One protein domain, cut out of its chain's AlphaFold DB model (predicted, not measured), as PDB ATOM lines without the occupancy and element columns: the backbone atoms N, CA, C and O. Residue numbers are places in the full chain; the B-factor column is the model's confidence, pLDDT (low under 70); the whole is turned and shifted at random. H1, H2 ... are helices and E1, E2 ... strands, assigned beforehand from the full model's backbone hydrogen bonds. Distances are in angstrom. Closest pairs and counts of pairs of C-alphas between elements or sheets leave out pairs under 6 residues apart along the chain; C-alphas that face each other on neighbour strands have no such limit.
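Overview. This is residues 10 to 93 and 148 to 167 of the 249 residues of an uncharacterized protein of Dibothriocephalus latus (UniProt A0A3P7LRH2). A two-stranded hairpin, E1 and E2, has the last part of one long helix, H1, packed on it through residues 31 to 40, mainly at E1, and the short helix H2 also packs on E1. The other part of H1 sticks out as a long arm: residues 11 to 26 of H1, with Asp 10 before them, stand free and make much of the length. Beside H2 sits the very short H3, and residues 149 to 150, printed after a cut, add a short antiparallel pairing to residues 83 to 84 of E2. The printed part has 104 residues, with four named helices and two named strands in the order H1 H2 H3 E1 E2 H4; the sheet, E1 - E2, is antiparallel and the class is mixed, helices and strands. The whole is loose, with a radius of gyration of the C-alphas of 18.0 A and spans of 67 by 33 by 20 A.

Along the chain. E1, residues 67 to 74, begins at C-alpha 67 at (7.349, -26.274, -3.846) and is 21.8 A long. E2, residues 81 to 88, is 23.4 A long. H1, residues 11 to 40, runs 43.3 A from C-alpha 11 at (-6.759, 12.636, 34.454) to C-alpha 40 at (-3.804, -18.057, 3.984). H2 is residues 46 to 53, 10.5 A long, and H3 is residues 55 to 58. H4, residues 153 to 157, ends at C-alpha 157 at (0.270, -5.751, 1.011).

Arrangement. E1 and E2 form a hairpin, antiparallel, with 154 degrees between their directions; N 70 and O 85 are 3.0 A apart and N 74 and O 81 2.7 A, both within hydrogen-bond range. The closest C-alphas of H1 and E1 are those of Leu 38 and Leu 71, 5.8 A apart. The closest C-alphas of H2 and E1 are those of Ala 46 and Val 68, 5.2 A apart. H2 and E2 are near each other, with 5 pairs of C-alphas within 10 A. H2 and H3 touch, closest at the C-alphas of Leu 50 and Ala 58, 4.9 A. H2 and H4 only just touch, with 3 pairs of C-alphas within 8 A, the closest those of Ile 53 and Met 155 at 5.6 A. H1 is apart from H2, H3 and H4. In H1 and H4 every O i to N i+4 pair is within hydrogen-bond range, in H2 3 of 4 are, and H3 is too short for such a pair.

Size, cuts and confidence. The C-alphas of Asp 10 and Lys 93, the two farthest apart, are 67.7 A apart. Without the free stretch, the body spans 42 by 31 by 20 A. Residues 94 to 147 are not printed, and C-alphas 93 and 148 are 20.9 A apart across the cut, which lies in the link from E2 to H4. Of the links that are printed whole, none is long. The mean pLDDT of the printed part is 82.9, and residues 157 to 167 of the model are under 70.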
ATOM      1  N   ASP A  10      -7.038  10.725  38.781       87.56
ATOM      2  CA  ASP A  10      -6.167  11.736  38.185       87.56
ATOM      3  C   ASP A  10      -6.219  11.615  36.644       87.56
ATOM      4  O   ASP A  10      -6.014  10.502  36.132       87.56
ATOM      5  N   PRO A  11      -6.544  12.692  35.901       87.44
ATOM      6  CA  PRO A  11      -6.759  12.636  34.454       87.44
ATOM      7  C   PRO A  11      -5.577  12.010  33.704       87.44
ATOM      8  O   PRO A  11      -5.785  11.255  32.753       87.44
ATOM      9  N   ASP A  12      -4.349  12.216  34.184       90.12
ATOM     10  CA  ASP A  12      -3.147  11.615  33.603       90.12
ATOM     11  C   ASP A  12      -3.131  10.089  33.775       90.12
ATOM     12  O   ASP A  12      -2.784   9.340  32.855       90.12
ATOM     13  N   LYS A  13      -3.579   9.592  34.934       89.12
ATOM     14  CA  LYS A  13      -3.706   8.149  35.189       89.12
ATOM     15  C   LYS A  13      -4.808   7.540  34.328       89.12
ATOM     16  O   LYS A  13      -4.603   6.458  33.776       89.12
ATOM     17  N   ALA A  14      -5.939   8.228  34.171       87.75
ATOM     18  CA  ALA A  14      -7.024   7.792  33.293       87.75
ATOM     19  C   ALA A  14      -6.569   7.723  31.822       87.75
ATOM     20  O   ALA A  14      -6.769   6.701  31.160       87.75
ATOM     21  N   ALA A  15      -5.864   8.747  31.333       90.50
ATOM     22  CA  ALA A  15      -5.321   8.783  29.977       90.50
ATOM     23  C   ALA A  15      -4.335   7.632  29.713       90.50
ATOM     24  O   ALA A  15      -4.410   6.977  28.672       90.50
ATOM     25  N   VAL A  16      -3.448   7.318  30.666       91.62
ATOM     26  CA  VAL A  16      -2.511   6.186  30.542       91.62
ATOM     27  C   VAL A  16      -3.249   4.849  30.456       91.62
ATOM     28  O   VAL A  16      -2.843   3.980  29.680       91.62
ATOM     29  N   ILE A  17      -4.329   4.665  31.220       90.94
ATOM     30  CA  ILE A  17      -5.144   3.441  31.171       90.94
ATOM     31  C   ILE A  17      -5.783   3.286  29.789       90.94
ATOM     32  O   ILE A  17      -5.644   2.225  29.174       90.94
ATOM     33  N   ILE A  18      -6.403   4.350  29.272       90.44
ATOM     34  CA  ILE A  18      -7.030   4.360  27.944       90.44
ATOM     35  C   ILE A  18      -5.987   4.061  26.864       90.44
ATOM     36  O   ILE A  18      -6.175   3.160  26.050       90.44
ATOM     37  N   GLN A  19      -4.836   4.737  26.893       90.88
ATOM     38  CA  GLN A  19      -3.758   4.514  25.926       90.88
ATOM     39  C   GLN A  19      -3.205   3.088  25.979       90.88
ATOM     40  O   GLN A  19      -2.913   2.501  24.939       90.88
ATOM     41  N   ARG A  20      -3.046   2.508  27.175       89.88
ATOM     42  CA  ARG A  20      -2.600   1.115  27.329       89.88
ATOM     43  C   ARG A  20      -3.613   0.141  26.744       89.88
ATOM     44  O   ARG A  20      -3.213  -0.772  26.026       89.88
ATOM     45  N   LYS A  21      -4.902   0.344  27.020       90.88
ATOM     46  CA  LYS A  21      -5.976  -0.487  26.465       90.88
ATOM     47  C   LYS A  21      -6.055  -0.367  24.949       90.88
ATOM     48  O   LYS A  21      -6.097  -1.393  24.280       90.88
ATOM     49  N   TRP A  22      -5.945   0.843  24.411       88.50
ATOM     50  CA  TRP A  22      -5.898   1.079  22.971       88.50
ATOM     51  C   TRP A  22      -4.709   0.393  22.292       88.50
ATOM     52  O   TRP A  22      -4.883  -0.291  21.288       88.50
ATOM     53  N   ARG A  23      -3.499   0.509  22.857       87.88
ATOM     54  CA  ARG A  23      -2.309  -0.180  22.323       87.88
ATOM     55  C   ARG A  23      -2.472  -1.697  22.365       87.88
ATOM     56  O   ARG A  23      -2.209  -2.352  21.371       87.88
ATOM     57  N   SER A  24      -2.982  -2.237  23.472       86.31
ATOM     58  CA  SER A  24      -3.281  -3.668  23.602       86.31
ATOM     59  C   SER A  24      -4.298  -4.140  22.559       86.31
ATOM     60  O   SER A  24      -4.108  -5.189  21.952       86.31
ATOM     61  N   TYR A  25      -5.369  -3.376  22.341       86.19
ATOM     62  CA  TYR A  25      -6.368  -3.660  21.312       86.19
ATOM     63  C   TYR A  25      -5.742  -3.662  19.912       86.19
ATOM     64  O   TYR A  25      -5.925  -4.608  19.148       86.19
ATOM     65  N   MET A  26      -4.921  -2.656  19.609       87.62
ATOM     66  CA  MET A  26      -4.201  -2.580  18.341       87.62
ATOM     67  C   MET A  26      -3.230  -3.744  18.144       87.62
ATOM     68  O   MET A  26      -3.186  -4.325  17.062       87.62
ATOM     69  N   ASP A  27      -2.503  -4.144  19.184       84.81
ATOM     70  CA  ASP A  27      -1.595  -5.288  19.124       84.81
ATOM     71  C   ASP A  27      -2.357  -6.597  18.846       84.81
ATOM     72  O   ASP A  27      -1.914  -7.422  18.043       84.81
ATOM     73  N   ILE A  28      -3.548  -6.766  19.428       86.00
ATOM     74  CA  ILE A  28      -4.436  -7.902  19.134       86.00
ATOM     75  C   ILE A  28      -4.874  -7.884  17.666       86.00
ATOM     76  O   ILE A  28      -4.819  -8.924  17.005       86.00
ATOM     77  N   LEU A  29      -5.287  -6.730  17.134       84.19
ATOM     78  CA  LEU A  29      -5.694  -6.608  15.731       84.19
ATOM     79  C   LEU A  29      -4.550  -6.953  14.779       84.19
ATOM     80  O   LEU A  29      -4.725  -7.757  13.857       84.19
ATOM     81  N   VAL A  30      -3.364  -6.408  15.049       84.94
ATOM     82  CA  VAL A  30      -2.150  -6.697  14.289       84.94
ATOM     83  C   VAL A  30      -1.849  -8.190  14.300       84.94
ATOM     84  O   VAL A  30      -1.631  -8.791  13.246       84.94
ATOM     85  N   PHE A  31      -1.903  -8.823  15.469       86.00
ATOM     86  CA  PHE A  31      -1.677 -10.256  15.581       86.00
ATOM     87  C   PHE A  31      -2.721 -11.080  14.812       86.00
ATOM     88  O   PHE A  31      -2.338 -11.985  14.069       86.00
ATOM     89  N   LYS A  32      -4.018 -10.752  14.923       85.06
ATOM     90  CA  LYS A  32      -5.107 -11.442  14.202       85.06
ATOM     91  C   LYS A  32      -4.875 -11.416  12.687       85.06
ATOM     92  O   LYS A  32      -5.053 -12.430  12.014       85.06
ATOM     93  N   TYR A  33      -4.440 -10.287  12.135       83.81
ATOM     94  CA  TYR A  33      -4.085 -10.181  10.717       83.81
ATOM     95  C   TYR A  33      -2.854 -11.011  10.351       83.81
ATOM     96  O   TYR A  33      -2.913 -11.780   9.392       83.81
ATOM     97  N   LEU A  34      -1.763 -10.907  11.119       85.44
ATOM     98  CA  LEU A  34      -0.554 -11.692  10.863       85.44
ATOM     99  C   LEU A  34      -0.882 -13.191  10.895       85.44
ATOM    100  O   LEU A  34      -0.465 -13.940  10.015       85.44
ATOM    101  N   GLN A  35      -1.702 -13.626  11.852       86.56
ATOM    102  CA  GLN A  35      -2.195 -14.995  11.951       86.56
ATOM    103  C   GLN A  35      -3.011 -15.411  10.720       86.56
ATOM    104  O   GLN A  35      -2.757 -16.482  10.165       86.56
ATOM    105  N   ARG A  36      -3.960 -14.583  10.261       83.94
ATOM    106  CA  ARG A  36      -4.738 -14.847   9.036       83.94
ATOM    107  C   ARG A  36      -3.824 -14.997   7.823       83.94
ATOM    108  O   ARG A  36      -4.004 -15.930   7.047       83.94
ATOM    109  N   LEU A  37      -2.803 -14.152   7.708       83.31
ATOM    110  CA  LEU A  37      -1.815 -14.214   6.633       83.31
ATOM    111  C   LEU A  37      -1.036 -15.541   6.661       83.31
ATOM    112  O   LEU A  37      -0.870 -16.184   5.624       83.31
ATOM    113  N   LEU A  38      -0.626 -16.014   7.844       87.00
ATOM    114  CA  LEU A  38       0.016 -17.326   7.989       87.00
ATOM    115  C   LEU A  38      -0.899 -18.479   7.563       87.00
ATOM    116  O   LEU A  38      -0.421 -19.427   6.941       87.00
ATOM    117  N   VAL A  39      -2.189 -18.428   7.905       85.75
ATOM    118  CA  VAL A  39      -3.156 -19.462   7.502       85.75
ATOM    119  C   VAL A  39      -3.354 -19.435   5.989       85.75
ATOM    120  O   VAL A  39      -3.170 -20.469   5.352       85.75
ATOM    121  N   TYR A  40      -3.602 -18.254   5.419       82.25
ATOM    122  CA  TYR A  40      -3.804 -18.057   3.984       82.25
ATOM    123  C   TYR A  40      -2.603 -18.541   3.160       82.25
ATOM    124  O   TYR A  40      -2.768 -19.219   2.150       82.25
ATOM    125  N   SER A  41      -1.376 -18.309   3.643       82.19
ATOM    126  CA  SER A  41      -0.153 -18.762   2.963       82.19
ATOM    127  C   SER A  41      -0.082 -20.268   2.696       82.19
ATOM    128  O   SER A  41       0.607 -20.682   1.769       82.19
ATOM    129  N   LYS A  42      -0.792 -21.094   3.477       80.62
ATOM    130  CA  LYS A  42      -0.800 -22.555   3.304       80.62
ATOM    131  C   LYS A  42      -1.603 -23.010   2.091       80.62
ATOM    132  O   LYS A  42      -1.342 -24.092   1.581       80.62
ATOM    133  N   GLU A  43      -2.584 -22.219   1.674       81.38
ATOM    134  CA  GLU A  43      -3.492 -22.551   0.574       81.38
ATOM    135  C   GLU A  43      -2.940 -22.100  -0.782       81.38
ATOM    136  O   GLU A  43      -3.481 -22.450  -1.828       81.38
ATOM    137  N   LEU A  44      -1.851 -21.328  -0.780       78.88
ATOM    138  CA  LEU A  44      -1.382 -20.630  -1.967       78.88
ATOM    139  C   LEU A  44      -0.312 -21.396  -2.719       78.88
ATOM    140  O   LEU A  44       0.559 -22.057  -2.152       78.88
ATOM    141  N   VAL A  45      -0.366 -21.235  -4.039       85.56
ATOM    142  CA  VAL A  45       0.643 -21.772  -4.940       85.56
ATOM    143  C   VAL A  45       1.954 -21.030  -4.688       85.56
ATOM    144  O   VAL A  45       2.027 -19.803  -4.777       85.56
ATOM    145  N   ALA A  46       3.006 -21.787  -4.375       88.38
ATOM    146  CA  ALA A  46       4.322 -21.243  -4.049       88.38
ATOM    147  C   ALA A  46       4.882 -20.337  -5.156       88.38
ATOM    148  O   ALA A  46       5.532 -19.339  -4.860       88.38
ATOM    149  N   GLU A  47       4.617 -20.657  -6.422       87.44
ATOM    150  CA  GLU A  47       5.060 -19.861  -7.570       87.44
ATOM    151  C   GLU A  47       4.464 -18.456  -7.550       87.44
ATOM    152  O   GLU A  47       5.195 -17.473  -7.661       87.44
ATOM    153  N   ASP A  48       3.150 -18.350  -7.351       86.38
ATOM    154  CA  ASP A  48       2.456 -17.066  -7.315       86.38
ATOM    155  C   ASP A  48       2.847 -16.260  -6.080       86.38
ATOM    156  O   ASP A  48       3.134 -15.069  -6.193       86.38
ATOM    157  N   PHE A  49       2.984 -16.918  -4.927       86.88
ATOM    158  CA  PHE A  49       3.522 -16.307  -3.712       86.88
ATOM    159  C   PHE A  49       4.904 -15.679  -3.950       86.88
ATOM    160  O   PHE A  49       5.157 -14.516  -3.622       86.88
ATOM    161  N   LEU A  50       5.815 -16.447  -4.552       88.88
ATOM    162  CA  LEU A  50       7.183 -16.009  -4.799       88.88
ATOM    163  C   LEU A  50       7.256 -14.915  -5.866       88.88
ATOM    164  O   LEU A  50       8.158 -14.087  -5.780       88.88
ATOM    165  N   LYS A  51       6.330 -14.839  -6.833       88.25
ATOM    166  CA  LYS A  51       6.312 -13.744  -7.825       88.25
ATOM    167  C   LYS A  51       6.225 -12.371  -7.156       88.25
ATOM    168  O   LYS A  51       6.889 -11.444  -7.618       88.25
ATOM    169  N   TYR A  52       5.459 -12.257  -6.070       85.56
ATOM    170  CA  TYR A  52       5.286 -11.000  -5.337       85.56
ATOM    171  C   TYR A  52       6.456 -10.681  -4.404       85.56
ATOM    172  O   TYR A  52       6.885  -9.533  -4.327       85.56
ATOM    173  N   ILE A  53       7.001 -11.688  -3.717       87.50
ATOM    174  CA  ILE A  53       8.043 -11.470  -2.702       87.50
ATOM    175  C   ILE A  53       9.450 -11.513  -3.297       87.50
ATOM    176  O   ILE A  53      10.281 -10.653  -3.011       87.50
ATOM    177  N   ASN A  54       9.743 -12.518  -4.121       89.06
ATOM    178  CA  ASN A  54      11.054 -12.702  -4.727       89.06
ATOM    179  C   ASN A  54      10.953 -13.326  -6.132       89.06
ATOM    180  O   ASN A  54      11.085 -14.547  -6.293       89.06
ATOM    181  N   PRO A  55      10.809 -12.502  -7.184       89.88
ATOM    182  CA  PRO A  55      10.590 -12.997  -8.542       89.88
ATOM    183  C   PRO A  55      11.776 -13.802  -9.089       89.88
ATOM    184  O   PRO A  55      11.607 -14.606 -10.002       89.88
ATOM    185  N   ARG A  56      12.986 -13.627  -8.533       89.69
ATOM    186  CA  ARG A  56      14.157 -14.424  -8.930       89.69
ATOM    187  C   ARG A  56      14.013 -15.885  -8.528       89.69
ATOM    188  O   ARG A  56      14.473 -16.755  -9.254       89.69
ATOM    189  N   GLU A  57      13.391 -16.147  -7.386       89.12
ATOM    190  CA  GLU A  57      13.139 -17.511  -6.927       89.12
ATOM    191  C   GLU A  57      11.894 -18.099  -7.560       89.12
ATOM    192  O   GLU A  57      11.891 -19.283  -7.869       89.12
ATOM    193  N   ALA A  58      10.894 -17.265  -7.848       90.19
ATOM    194  CA  ALA A  58       9.760 -17.675  -8.665       90.19
ATOM    195  C   ALA A  58      10.203 -18.168 -10.052       90.19
ATOM    196  O   ALA A  58       9.671 -19.147 -10.550       90.19
ATOM    197  N   ALA A  59      11.216 -17.540 -10.659       90.44
ATOM    198  CA  ALA A  59      11.760 -17.983 -11.944       90.44
ATOM    199  C   ALA A  59      12.479 -19.346 -11.880       90.44
ATOM    200  O   ALA A  59      12.664 -19.988 -12.909       90.44
ATOM    201  N   LEU A  60      12.909 -19.768 -10.688       87.31
ATOM    202  CA  LEU A  60      13.520 -21.077 -10.438       87.31
ATOM    203  C   LEU A  60      12.509 -22.088  -9.883       87.31
ATOM    204  O   LEU A  60      12.872 -23.237  -9.626       87.31
ATOM    205  N   ALA A  61      11.272 -21.654  -9.647       87.19
ATOM    206  CA  ALA A  61      10.228 -22.498  -9.120       87.19
ATOM    207  C   ALA A  61       9.727 -23.425 -10.229       87.19
ATOM    208  O   ALA A  61       9.304 -22.972 -11.288       87.19
ATOM    209  N   ASP A  62       9.815 -24.725  -9.975       85.94
ATOM    210  CA  ASP A  62       9.338 -25.755 -10.887       85.94
ATOM    211  C   ASP A  62       8.117 -26.448 -10.277       85.94
ATOM    212  O   ASP A  62       8.186 -26.992  -9.166       85.94
ATOM    213  N   THR A  63       7.014 -26.476 -11.028       82.06
ATOM    214  CA  THR A  63       5.801 -27.240 -10.703       82.06
ATOM    215  C   THR A  63       6.127 -28.692 -10.333       82.06
ATOM    216  O   THR A  63       5.532 -29.262  -9.409       82.06
ATOM    217  N   ALA A  64       7.124 -29.298 -10.991       84.50
ATOM    218  CA  ALA A  64       7.517 -30.675 -10.740       84.50
ATOM    219  C   ALA A  64       8.309 -30.863  -9.433       84.50
ATOM    220  O   ALA A  64       8.392 -31.990  -8.938       84.50
ATOM    221  N   ALA A  65       8.827 -29.800  -8.818       84.50
ATOM    222  CA  ALA A  65       9.478 -29.871  -7.511       84.50
ATOM    223  C   ALA A  65       8.468 -29.907  -6.346       84.50
ATOM    224  O   ALA A  65       8.824 -30.304  -5.234       84.50
ATOM    225  N   GLY A  66       7.201 -29.545  -6.586       88.06
ATOM    226  CA  GLY A  66       6.172 -29.498  -5.544       88.06
ATOM    227  C   GLY A  66       6.559 -28.544  -4.412       88.06
ATOM    228  O   GLY A  66       6.625 -28.957  -3.249       88.06
ATOM    229  N   LEU A  67       6.901 -27.303  -4.779       90.25
ATOM    230  CA  LEU A  67       7.349 -26.274  -3.846       90.25
ATOM    231  C   LEU A  67       6.213 -25.775  -2.955       90.25
ATOM    232  O   LEU A  67       5.070 -25.637  -3.380       90.25
ATOM    233  N   VAL A  68       6.568 -25.462  -1.714       90.62
ATOM    234  CA  VAL A  68       5.673 -24.946  -0.682       90.62
ATOM    235  C   VAL A  68       6.393 -23.840   0.046       90.62
ATOM    236  O   VAL A  68       7.493 -24.049   0.564       90.62
ATOM    237  N   VAL A  69       5.764 -22.681   0.153       90.88
ATOM    238  CA  VAL A  69       6.287 -21.626   1.011       90.88
ATOM    239  C   VAL A  69       5.601 -21.713   2.359       90.88
ATOM    240  O   VAL A  69       4.383 -21.820   2.446       90.88
ATOM    241  N   ARG A  70       6.389 -21.696   3.433       90.44
ATOM    242  CA  ARG A  70       5.852 -21.574   4.787       90.44
ATOM    243  C   ARG A  70       6.270 -20.249   5.367       90.44
ATOM    244  O   ARG A  70       7.444 -19.886   5.288       90.44
ATOM    245  N   LEU A  71       5.315 -19.596   6.007       91.75
ATOM    246  CA  LEU A  71       5.552 -18.380   6.756       91.75
ATOM    247  C   LEU A  71       5.674 -18.661   8.250       91.75
ATOM    248  O   LEU A  71       5.098 -19.621   8.773       91.75
ATOM    249  N   ARG A  72       6.437 -17.812   8.932       91.38
ATOM    250  CA  ARG A  72       6.573 -17.773  10.389       91.38
ATOM    251  C   ARG A  72       6.676 -16.335  10.871       91.38
ATOM    252  O   ARG A  72       7.093 -15.454  10.128       91.38
ATOM    253  N   LEU A  73       6.321 -16.129  12.133       91.69
ATOM    254  CA  LEU A  73       6.616 -14.893  12.846       91.69
ATOM    255  C   LEU A  73       8.020 -14.999  13.430       91.69
ATOM    256  O   LEU A  73       8.397 -16.034  13.979       91.69
ATOM    257  N   ASN A  74       8.785 -13.930  13.301       89.19
ATOM    258  CA  ASN A  74      10.136 -13.804  13.809       89.19
ATOM    259  C   ASN A  74      10.327 -12.403  14.388       89.19
ATOM    260  O   ASN A  74       9.896 -11.420  13.796       89.19
ATOM    261  N   GLY A  75      11.000 -12.286  15.522       86.44
ATOM    262  CA  GLY A  75      11.258 -10.992  16.147       86.44
ATOM    263  C   GLY A  75      11.213 -11.076  17.662       86.44
ATOM    264  O   GLY A  75      10.401 -11.796  18.232       86.44
ATOM    265  N   GLU A  76      12.100 -10.323  18.304       85.25
ATOM    266  CA  GLU A  76      12.193 -10.248  19.767       85.25
ATOM    267  C   GLU A  76      11.187  -9.258  20.371       85.25
ATOM    268  O   GLU A  76      10.919  -9.291  21.569       85.25
ATOM    269  N   ARG A  77      10.641  -8.353  19.550       87.00
ATOM    270  CA  ARG A  77       9.696  -7.312  19.963       87.00
ATOM    271  C   ARG A  77       8.469  -7.318  19.067       87.00
ATOM    272  O   ARG A  77       8.554  -7.666  17.891       87.00
ATOM    273  N   PHE A  78       7.348  -6.907  19.645       84.31
ATOM    274  CA  PHE A  78       6.103  -6.706  18.921       84.31
ATOM    275  C   PHE A  78       6.131  -5.372  18.146       84.31
ATOM    276  O   PHE A  78       6.653  -4.391  18.687       84.31
ATOM    277  N   PRO A  79       5.565  -5.303  16.925       84.31
ATOM    278  CA  PRO A  79       5.012  -6.403  16.127       84.31
ATOM    279  C   PRO A  79       6.108  -7.278  15.491       84.31
ATOM    280  O   PRO A  79       7.139  -6.760  15.056       84.31
ATOM    281  N   PRO A  80       5.919  -8.611  15.429       87.88
ATOM    282  CA  PRO A  80       6.924  -9.507  14.875       87.88
ATOM    283  C   PRO A  80       7.003  -9.387  13.348       87.88
ATOM    284  O   PRO A  80       5.998  -9.246  12.655       87.88
ATOM    285  N   THR A  81       8.213  -9.518  12.809       87.25
ATOM    286  CA  THR A  81       8.465  -9.596  11.365       87.25
ATOM    287  C   THR A  81       8.042 -10.953  10.807       87.25
ATOM    288  O   THR A  81       8.297 -11.991  11.415       87.25
ATOM    289  N   ILE A  82       7.419 -10.985   9.629       90.56
ATOM    290  CA  ILE A  82       7.126 -12.254   8.954       90.56
ATOM    291  C   ILE A  82       8.375 -12.712   8.204       90.56
ATOM    292  O   ILE A  82       9.029 -11.927   7.520       90.56
ATOM    293  N   CYS A  83       8.695 -13.996   8.294       92.94
ATOM    294  CA  CYS A  83       9.731 -14.628   7.497       92.94
ATOM    295  C   CYS A  83       9.187 -15.829   6.720       92.94
ATOM    296  O   CYS A  83       8.246 -16.494   7.155       92.94
ATOM    297  N   TYR A  84       9.792 -16.121   5.570       92.81
ATOM    298  CA  TYR A  84       9.449 -17.270   4.737       92.81
ATOM    299  C   TYR A  84      10.621 -18.226   4.563       92.81
ATOM    300  O   TYR A  84      11.791 -17.842   4.653       92.81
ATOM    301  N   LYS A  85      10.282 -19.485   4.288       92.38
ATOM    302  CA  LYS A  85      11.217 -20.517   3.848       92.38
ATOM    303  C   LYS A  85      10.543 -21.434   2.834       92.38
ATOM    304  O   LYS A  85       9.360 -21.755   2.969       92.38
ATOM    305  N   ILE A  86      11.312 -21.844   1.828       91.44
ATOM    306  CA  ILE A  86      10.846 -22.718   0.752       91.44
ATOM    307  C   ILE A  86      11.103 -24.173   1.154       91.44
ATOM    308  O   ILE A  86      12.205 -24.544   1.573       91.44
ATOM    309  N   PHE A  87      10.063 -24.986   1.031       90.00
ATOM    310  CA  PHE A  87      10.050 -26.423   1.264       90.00
ATOM    311  C   PHE A  87       9.616 -27.150  -0.008       90.00
ATOM    312  O   PHE A  87       9.009 -26.564  -0.899       90.00
ATOM    313  N   THR A  88       9.907 -28.442  -0.076       90.06
ATOM    314  CA  THR A  88       9.497 -29.333  -1.166       90.06
ATOM    315  C   THR A  88       8.700 -30.485  -0.565       90.06
ATOM    316  O   THR A  88       9.172 -31.124   0.375       90.06
ATOM    317  N   TYR A  89       7.505 -30.776  -1.085       88.62
ATOM    318  CA  TYR A  89       6.788 -32.003  -0.704       88.62
ATOM    319  C   TYR A  89       7.432 -33.247  -1.310       88.62
ATOM    320  O   TYR A  89       7.397 -34.325  -0.722       88.62
ATOM    321  N   ARG A  90       8.013 -33.099  -2.501       88.94
ATOM    322  CA  ARG A  90       8.645 -34.200  -3.220       88.94
ATOM    323  C   ARG A  90      10.060 -34.434  -2.683       88.94
ATOM    324  O   ARG A  90      10.727 -33.474  -2.283       88.94
ATOM    325  N   PRO A  91      10.534 -35.691  -2.658       86.00
ATOM    326  CA  PRO A  91      11.887 -35.994  -2.222       86.00
ATOM    327  C   PRO A  91      12.887 -35.391  -3.211       86.00
ATOM    328  O   PRO A  91      12.992 -35.828  -4.355       86.00
ATOM    329  N   VAL A  92      13.637 -34.387  -2.762       80.62
ATOM    330  CA  VAL A  92      14.730 -33.794  -3.535       80.62
ATOM    331  C   VAL A  92      16.039 -34.398  -3.050       80.62
ATOM    332  O   VAL A  92      16.397 -34.282  -1.877       80.62
ATOM    333  N   LYS A  93      16.762 -35.051  -3.960       80.62
ATOM    334  CA  LYS A  93      18.104 -35.552  -3.680       80.62
ATOM    335  C   LYS A  93      19.124 -34.525  -4.142       80.62
ATOM    336  O   LYS A  93      19.314 -34.324  -5.338       80.62
ATOM    337  N   TRP A 148      15.582 -18.882   7.016       92.06
ATOM    338  CA  TRP A 148      14.390 -18.041   7.109       92.06
ATOM    339  C   TRP A 148      14.710 -16.629   6.629       92.06
ATOM    340  O   TRP A 148      15.644 -16.002   7.128       92.06
ATOM    341  N   ARG A 149      13.924 -16.115   5.682       90.94
ATOM    342  CA  ARG A 149      14.149 -14.795   5.085       90.94
ATOM    343  C   ARG A 149      13.036 -13.839   5.480       90.94
ATOM    344  O   ARG A 149      11.874 -14.212   5.324       90.94
ATOM    345  N   PRO A 150      13.347 -12.641   5.994       90.69
ATOM    346  CA  PRO A 150      12.323 -11.672   6.353       90.69
ATOM    347  C   PRO A 150      11.588 -11.179   5.102       90.69
ATOM    348  O   PRO A 150      12.180 -11.051   4.030       90.69
ATOM    349  N   ILE A 151      10.298 -10.899   5.258       88.62
ATOM    350  CA  ILE A 151       9.449 -10.265   4.252       88.62
ATOM    351  C   ILE A 151       9.186  -8.837   4.707       88.62
ATOM    352  O   ILE A 151       8.892  -8.591   5.876       88.62
ATOM    353  N   THR A 152       9.316  -7.896   3.777       80.81
ATOM    354  CA  THR A 152       8.966  -6.493   4.026       80.81
ATOM    355  C   THR A 152       7.460  -6.288   3.918       80.81
ATOM    356  O   THR A 152       6.806  -6.957   3.120       80.81
ATOM    357  N   ASP A 153       6.916  -5.351   4.690       71.88
ATOM    358  CA  ASP A 153       5.471  -5.114   4.756       71.88
ATOM    359  C   ASP A 153       4.866  -4.752   3.384       71.88
ATOM    360  O   ASP A 153       3.837  -5.288   2.982       71.88
ATOM    361  N   GLU A 154       5.597  -3.975   2.576       71.38
ATOM    362  CA  GLU A 154       5.211  -3.621   1.200       71.38
ATOM    363  C   GLU A 154       4.919  -4.847   0.316       71.38
ATOM    364  O   GLU A 154       4.020  -4.824  -0.526       71.38
ATOM    365  N   MET A 155       5.664  -5.939   0.512       72.19
ATOM    366  CA  MET A 155       5.483  -7.177  -0.252       72.19
ATOM    367  C   MET A 155       4.259  -7.972   0.216       72.19
ATOM    368  O   MET A 155       3.660  -8.689  -0.584       72.19
ATOM    369  N   LEU A 156       3.883  -7.855   1.493       70.75
ATOM    370  CA  LEU A 156       2.712  -8.526   2.066       70.75
ATOM    371  C   LEU A 156       1.408  -7.856   1.628       70.75
ATOM    372  O   LEU A 156       0.420  -8.540   1.375       70.75
ATOM    373  N   VAL A 157       1.424  -6.532   1.473       65.44
ATOM    374  CA  VAL A 157       0.270  -5.751   1.011       65.44
ATOM    375  C   VAL A 157      -0.186  -6.177  -0.386       65.44
ATOM    376  O   VAL A 157      -1.378  -6.350  -0.624       65.44
ATOM    377  N   ALA A 158       0.752  -6.408  -1.309       64.69
ATOM    378  CA  ALA A 158       0.435  -6.850  -2.669       64.69
ATOM    379  C   ALA A 158      -0.195  -8.255  -2.725       64.69
ATOM    380  O   ALA A 158      -0.831  -8.616  -3.713       64.69
ATOM    381  N   PHE A 159       0.010  -9.044  -1.675       61.72
ATOM    382  CA  PHE A 159      -0.358 -10.447  -1.605       61.72
ATOM    383  C   PHE A 159      -1.762 -10.685  -1.025       61.72
ATOM    384  O   PHE A 159      -2.364 -11.724  -1.288       61.72
ATOM    385  N   VAL A 160      -2.315  -9.726  -0.276       60.50
ATOM    386  CA  VAL A 160      -3.656  -9.824   0.318       60.50
ATOM    387  C   VAL A 160      -4.585  -8.818  -0.385       60.50
ATOM    388  O   VAL A 160      -4.613  -7.647  -0.008       60.50
ATOM    389  N   PRO A 161      -5.360  -9.236  -1.409       49.00
ATOM    390  CA  PRO A 161      -6.032  -8.336  -2.360       49.00
ATOM    391  C   PRO A 161      -7.173  -7.472  -1.789       49.00
ATOM    392  O   PRO A 161      -7.733  -6.664  -2.519       49.00
ATOM    393  N   ASN A 162      -7.490  -7.586  -0.496       47.78
ATOM    394  CA  ASN A 162      -8.543  -6.810   0.171       47.78
ATOM    395  C   ASN A 162      -8.017  -5.867   1.266       47.78
ATOM    396  O   ASN A 162      -8.796  -5.371   2.078       47.78
ATOM    397  N   LEU A 163      -6.709  -5.600   1.300       44.66
ATOM    398  CA  LEU A 163      -6.180  -4.469   2.060       44.66
ATOM    399  C   LEU A 163      -6.391  -3.201   1.229       44.66
ATOM    400  O   LEU A 163      -5.607  -2.861   0.342       44.66
ATOM    401  N   ILE A 164      -7.520  -2.545   1.472       40.81
ATOM    402  CA  ILE A 164      -7.871  -1.253   0.893       40.81
ATOM    403  C   ILE A 164      -6.823  -0.240   1.372       40.81
ATOM    404  O   ILE A 164      -6.867   0.202   2.510       40.81
ATOM    405  N   PHE A 165      -5.890   0.141   0.504       41.09
ATOM    406  CA  PHE A 165      -5.096   1.355   0.687       41.09
ATOM    407  C   PHE A 165      -5.604   2.413  -0.293       41.09
ATOM    408  O   PHE A 165      -5.278   2.346  -1.485       41.09
ATOM    409  N   PRO A 166      -6.373   3.419   0.156       37.84
ATOM    410  CA  PRO A 166      -6.737   4.545  -0.679       37.84
ATOM    411  C   PRO A 166      -5.612   5.587  -0.634       37.84
ATOM    412  O   PRO A 166      -5.814   6.690  -0.155       37.84
ATOM    413  N   ASN A 167      -4.409   5.256  -1.118       38.88
ATOM    414  CA  ASN A 167      -3.553   6.240  -1.791       38.88
ATOM    415  C   ASN A 167      -2.291   5.605  -2.379       38.88
ATOM    416  O   ASN A 167      -1.281   5.404  -1.708       38.88
TER     417      ASN A 167